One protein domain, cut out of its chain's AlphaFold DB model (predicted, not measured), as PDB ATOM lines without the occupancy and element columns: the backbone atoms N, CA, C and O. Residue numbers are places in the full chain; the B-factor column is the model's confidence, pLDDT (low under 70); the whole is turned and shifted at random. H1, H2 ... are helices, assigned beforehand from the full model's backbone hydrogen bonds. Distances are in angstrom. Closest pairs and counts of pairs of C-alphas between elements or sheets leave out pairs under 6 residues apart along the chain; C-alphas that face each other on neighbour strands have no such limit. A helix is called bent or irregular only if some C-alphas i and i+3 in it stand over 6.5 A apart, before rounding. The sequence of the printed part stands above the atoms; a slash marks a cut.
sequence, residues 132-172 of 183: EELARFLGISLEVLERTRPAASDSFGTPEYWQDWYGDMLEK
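Overview. This is residues 132 to 172 of the 183 residues of an uncharacterized protein of Phytophthora sojae (strain P6497) (UniProt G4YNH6). A string of four helices is laid out end to end as a thin rod without a shared core: the longest helix, H4, makes one end, short H3 and then H2 follow toward the other, and there H1 turns crosswise to H2 at a corner. Much of the rod stands free, including residues 147 to 155 and nearly the whole of H4. The printed part has 41 residues, with H1, H2, H3 and H4 in that order, no named strand, and the class all helix. It is extended, with a radius of gyration of the C-alphas of 15.0 A and spans of 42 by 15 by 13 A.

Arrangement. H4, residues 159 to 172, touches no helix. H3, residues 154 to 157, is close to H4 but not clearly touching; their closest C-alphas, those of Ser 155 and Tyr 161, are 6.3 A apart. H2, residues 142 to 151, is apart from H3 and H4. H1, residues 132 to 138, and H2 only just touch, with 3 pairs of C-alphas within 8 A, and only at the corner by their link; the closest C-alphas are those of Ala 135 and Leu 142, 5.5 A apart. The lines of H1 and H2 are about perpendicular, at 80 degrees. H1 is apart from H3 and H4. In H1 and H4 every O i to N i+4 pair is within hydrogen-bond range, in H2 4 of 6; H3 is too short for such a pair.

Along the chain. H4 is 20.1 A long and ends at C-alpha 172, (-26.568, -16.885, 25.500). H3 measures 5.3 A. H2, 14.8 A, is irregular: C-alphas 147 and 150 are 7.0 A apart. H1, 9.9 A, begins at C-alpha 132, (-56.013, -33.835, 1.265).

Size, cuts and confidence. The C-alphas farthest apart, those of Arg 136 and Glu 171, are 42.9 A apart. The printed part has no cut, and its three links are tight. The model's mean pLDDT over the printed part is 87.0; residues 152 to 156 are under 70.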
ATOM      1  N   GLU A 132     -54.551 -33.861   1.358       90.50
ATOM      2  CA  GLU A 132     -56.013 -33.835   1.265       90.50
ATOM      3  C   GLU A 132     -56.704 -34.479   2.475       90.50
ATOM      4  O   GLU A 132     -57.723 -33.978   2.951       90.50
ATOM      5  N   GLU A 133     -56.178 -35.592   2.985       91.88
ATOM      6  CA  GLU A 133     -56.661 -36.236   4.212       91.88
ATOM      7  C   GLU A 133     -56.395 -35.371   5.435       91.88
ATOM      8  O   GLU A 133     -57.306 -35.160   6.235       91.88
ATOM      9  N   LEU A 134     -55.188 -34.814   5.538       91.31
ATOM     10  CA  LEU A 134     -54.806 -33.916   6.622       91.31
ATOM     11  C   LEU A 134     -55.654 -32.635   6.605       91.31
ATOM     12  O   LEU A 134     -56.153 -32.214   7.644       91.31
ATOM     13  N   ALA A 135     -55.898 -32.051   5.426       93.50
ATOM     14  CA  ALA A 135     -56.769 -30.886   5.269       93.50
ATOM     15  C   ALA A 135     -58.212 -31.185   5.710       93.50
ATOM     16  O   ALA A 135     -58.808 -30.400   6.449       93.50
ATOM     17  N   ARG A 136     -58.759 -32.348   5.319       93.94
ATOM     18  CA  ARG A 136     -60.087 -32.802   5.765       93.94
ATOM     19  C   ARG A 136     -60.147 -33.029   7.272       93.94
ATOM     20  O   ARG A 136     -61.126 -32.624   7.889       93.94
ATOM     21  N   PHE A 137     -59.124 -33.657   7.847       91.88
ATOM     22  CA  PHE A 137     -59.036 -33.926   9.282       91.88
ATOM     23  C   PHE A 137     -58.983 -32.634  10.104       91.88
ATOM     24  O   PHE A 137     -59.697 -32.498  11.091       91.88
ATOM     25  N   LEU A 138     -58.188 -31.660   9.659       91.69
ATOM     26  CA  LEU A 138     -58.029 -30.365  10.322       91.69
ATOM     27  C   LEU A 138     -59.164 -29.372  10.013       91.69
ATOM     28  O   LEU A 138     -59.211 -28.295  10.601       91.69
ATOM     29  N   GLY A 139     -60.060 -29.691   9.073       94.62
ATOM     30  CA  GLY A 139     -61.133 -28.790   8.646       94.62
ATOM     31  C   GLY A 139     -60.638 -27.512   7.956       94.62
ATOM     32  O   GLY A 139     -61.342 -26.502   7.965       94.62
ATOM     33  N   ILE A 140     -59.441 -27.537   7.360       95.25
ATOM     34  CA  ILE A 140     -58.836 -26.399   6.648       95.25
ATOM     35  C   ILE A 140     -58.784 -26.659   5.141       95.25
ATOM     36  O   ILE A 140     -58.831 -27.800   4.688       95.25
ATOM     37  N   SER A 141     -58.686 -25.600   4.333       94.44
ATOM     38  CA  SER A 141     -58.495 -25.776   2.893       94.44
ATOM     39  C   SER A 141     -57.080 -26.270   2.586       94.44
ATOM     40  O   SER A 141     -56.120 -25.929   3.281       94.44
ATOM     41  N   LEU A 142     -56.949 -27.040   1.503       93.25
ATOM     42  CA  LEU A 142     -55.656 -27.536   1.032       93.25
ATOM     43  C   LEU A 142     -54.674 -26.385   0.751       93.25
ATOM     44  O   LEU A 142     -53.510 -26.476   1.116       93.25
ATOM     45  N   GLU A 143     -55.160 -25.259   0.223       92.19
ATOM     46  CA  GLU A 143     -54.364 -24.041   0.019       92.19
ATOM     47  C   GLU A 143     -53.795 -23.480   1.336       92.19
ATOM     48  O   GLU A 143     -52.620 -23.123   1.410       92.19
ATOM     49  N   VAL A 144     -54.607 -23.410   2.398       94.44
ATOM     50  CA  VAL A 144     -54.164 -22.911   3.712       94.44
ATOM     51  C   VAL A 144     -53.141 -23.856   4.335       94.44
ATOM     52  O   VAL A 144     -52.169 -23.389   4.937       94.44
ATOM     53  N   LEU A 145     -53.336 -25.165   4.166       91.81
ATOM     54  CA  LEU A 145     -52.394 -26.183   4.614       91.81
ATOM     55  C   LEU A 145     -51.057 -26.078   3.865       91.81
ATOM     56  O   LEU A 145     -50.013 -25.991   4.504       91.81
ATOM     57  N   GLU A 146     -51.068 -25.996   2.532       90.62
ATOM     58  CA  GLU A 146     -49.851 -25.852   1.719       90.62
ATOM     59  C   GLU A 146     -49.110 -24.545   1.998       90.62
ATOM     60  O   GLU A 146     -47.884 -24.534   2.084       90.62
ATOM     61  N   ARG A 147     -49.841 -23.450   2.223       92.00
ATOM     62  CA  ARG A 147     -49.260 -22.167   2.635       92.00
ATOM     63  C   ARG A 147     -48.547 -22.259   3.989       92.00
ATOM     64  O   ARG A 147     -47.593 -21.522   4.225       92.00
ATOM     65  N   THR A 148     -49.017 -23.132   4.879       87.00
ATOM     66  CA  THR A 148     -48.493 -23.295   6.246       87.00
ATOM     67  C   THR A 148     -47.455 -24.419   6.335       87.00
ATOM     68  O   THR A 148     -46.656 -24.436   7.265       87.00
ATOM     69  N   ARG A 149     -47.385 -25.306   5.335       84.44
ATOM     70  CA  ARG A 149     -46.405 -26.397   5.248       84.44
ATOM     71  C   ARG A 149     -44.953 -25.950   5.488       84.44
ATOM     72  O   ARG A 149     -44.271 -26.635   6.237       84.44
ATOM     73  N   PRO A 150     -44.468 -24.806   4.961       82.12
ATOM     74  CA  PRO A 150     -43.104 -24.351   5.236       82.12
ATOM     75  C   PRO A 150     -42.862 -23.927   6.692       82.12
ATOM     76  O   PRO A 150     -41.713 -23.877   7.114       82.12
ATOM     77  N   ALA A 151     -43.914 -23.594   7.449       78.38
ATOM     78  CA  ALA A 151     -43.801 -23.270   8.871       78.38
ATOM     79  C   ALA A 151     -43.600 -24.529   9.730       78.38
ATOM     80  O   ALA A 151     -42.970 -24.457  10.779       78.38
ATOM     81  N   ALA A 152     -44.087 -25.679   9.261       69.12
ATOM     82  CA  ALA A 152     -43.786 -26.992   9.817       69.12
ATOM     83  C   ALA A 152     -42.499 -27.552   9.187       69.12
ATOM     84  O   ALA A 152     -42.504 -28.652   8.642       69.12
ATOM     85  N   SER A 153     -41.417 -26.763   9.157       68.38
ATOM     86  CA  SER A 153     -40.188 -27.211   8.506       68.38
ATOM     87  C   SER A 153     -39.601 -28.428   9.217       68.38
ATOM     88  O   SER A 153     -39.528 -28.464  10.447       68.38
ATOM     89  N   ASP A 154     -39.105 -29.379   8.422       66.62
ATOM     90  CA  ASP A 154     -38.487 -30.629   8.889       66.62
ATOM     91  C   ASP A 154     -37.358 -30.401   9.906       66.62
ATOM     92  O   ASP A 154     -37.068 -31.265  10.726       66.62
ATOM     93  N   SER A 155     -36.747 -29.211   9.895       66.94
ATOM     94  CA  SER A 155     -35.717 -28.817  10.851       66.94
ATOM     95  C   SER A 155     -36.220 -28.713  12.290       66.94
ATOM     96  O   SER A 155     -35.474 -29.065  13.181       66.94
ATOM     97  N   PHE A 156     -37.451 -28.256  12.560       67.00
ATOM     98  CA  PHE A 156     -37.957 -28.176  13.945       67.00
ATOM     99  C   PHE A 156     -38.354 -29.553  14.502       67.00
ATOM    100  O   PHE A 156     -38.564 -29.702  15.705       67.00
ATOM    101  N   GLY A 157     -38.505 -30.550  13.627       72.62
ATOM    102  CA  GLY A 157     -38.901 -31.904  13.996       72.62
ATOM    103  C   GLY A 157     -37.733 -32.810  14.376       72.62
ATOM    104  O   GLY A 157     -37.965 -33.872  14.953       72.62
ATOM    105  N   THR A 158     -36.484 -32.430  14.074       83.56
ATOM    106  CA  THR A 158     -35.324 -33.264  14.399       83.56
ATOM    107  C   THR A 158     -34.850 -33.027  15.836       83.56
ATOM    108  O   THR A 158     -34.771 -31.883  16.291       83.56
ATOM    109  N   PRO A 159     -34.480 -34.089  16.575       85.06
ATOM    110  CA  PRO A 159     -33.911 -33.949  17.916       85.06
ATOM    111  C   PRO A 159     -32.662 -33.055  17.951       85.06
ATOM    112  O   PRO A 159     -32.448 -32.327  18.915       85.06
ATOM    113  N   GLU A 160     -31.867 -33.087  16.881       89.94
ATOM    114  CA  GLU A 160     -30.629 -32.313  16.718       89.94
ATOM    115  C   GLU A 160     -30.890 -30.802  16.766       89.94
ATOM    116  O   GLU A 160     -30.163 -30.075  17.435       89.94
ATOM    117  N   TYR A 161     -31.979 -30.331  16.151       87.69
ATOM    118  CA  TYR A 161     -32.349 -28.917  16.185       87.69
ATOM    119  C   TYR A 161     -32.604 -28.414  17.608       87.69
ATOM    120  O   TYR A 161     -32.145 -27.333  17.975       87.69
ATOM    121  N   TRP A 162     -33.319 -29.194  18.422       90.12
ATOM    122  CA  TRP A 162     -33.608 -28.818  19.807       90.12
ATOM    123  C   TRP A 162     -32.365 -28.873  20.690       90.12
ATOM    124  O   TRP A 162     -32.228 -28.042  21.585       90.12
ATOM    125  N   GLN A 163     -31.454 -29.815  20.429       92.00
ATOM    126  CA  GLN A 163     -30.170 -29.891  21.127       92.00
ATOM    127  C   GLN A 163     -29.303 -28.665  20.834       92.00
ATOM    128  O   GLN A 163     -28.825 -28.024  21.770       92.00
ATOM    129  N   ASP A 164     -29.165 -28.298  19.560       92.25
ATOM    130  CA  ASP A 164     -28.399 -27.122  19.145       92.25
ATOM    131  C   ASP A 164     -29.030 -25.829  19.673       92.25
ATOM    132  O   ASP A 164     -28.333 -24.968  20.211       92.25
ATOM    133  N   TRP A 165     -30.359 -25.701  19.585       91.44
ATOM    134  CA  TRP A 165     -31.090 -24.558  20.134       91.44
ATOM    135  C   TRP A 165     -30.900 -24.428  21.649       91.44
ATOM    136  O   TRP A 165     -30.694 -23.324  22.150       91.44
ATOM    137  N   TYR A 166     -30.948 -25.542  22.383       90.00
ATOM    138  CA  TYR A 166     -30.755 -25.547  23.830       90.00
ATOM    139  C   TYR A 166     -29.318 -25.166  24.204       90.00
ATOM    140  O   TYR A 166     -29.122 -24.356  25.108       90.00
ATOM    141  N   GLY A 167     -28.322 -25.681  23.478       93.62
ATOM    142  CA  GLY A 167     -26.920 -25.295  23.654       93.62
ATOM    143  C   GLY A 167     -26.700 -23.801  23.415       93.62
ATOM    144  O   GLY A 167     -26.169 -23.108  24.278       93.62
ATOM    145  N   ASP A 168     -27.202 -23.281  22.297       92.38
ATOM    146  CA  ASP A 168     -27.138 -21.858  21.951       92.38
ATOM    147  C   ASP A 168     -27.883 -20.978  22.976       92.38
ATOM    148  O   ASP A 168     -27.432 -19.885  23.319       92.38
ATOM    149  N   MET A 169     -29.003 -21.454  23.532       91.62
ATOM    150  CA  MET A 169     -29.712 -20.758  24.609       91.62
ATOM    151  C   MET A 169     -28.884 -20.704  25.896       91.62
ATOM    152  O   MET A 169     -28.807 -19.640  26.510       91.62
ATOM    153  N   LEU A 170     -28.252 -21.813  26.289       89.25
ATOM    154  CA  LEU A 170     -27.374 -21.868  27.459       89.25
ATOM    155  C   LEU A 170     -26.128 -20.993  27.292       89.25
ATOM    156  O   LEU A 170     -25.736 -20.319  28.237       89.25
ATOM    157  N   GLU A 171     -25.540 -20.942  26.097       87.75
ATOM    158  CA  GLU A 171     -24.401 -20.063  25.800       87.75
ATOM    159  C   GLU A 171     -24.781 -18.575  25.827       87.75
ATOM    160  O   GLU A 171     -23.963 -17.716  26.168       87.75
ATOM    161  N   LYS A 172     -26.029 -18.252  25.467       84.50
ATOM    162  CA  LYS A 172     -26.568 -16.885  25.500       84.50
ATOM    163  C   LYS A 172     -27.057 -16.457  26.878       84.50
ATOM    164  O   LYS A 172     -27.221 -15.253  27.101       84.50
TER     165      LYS A 172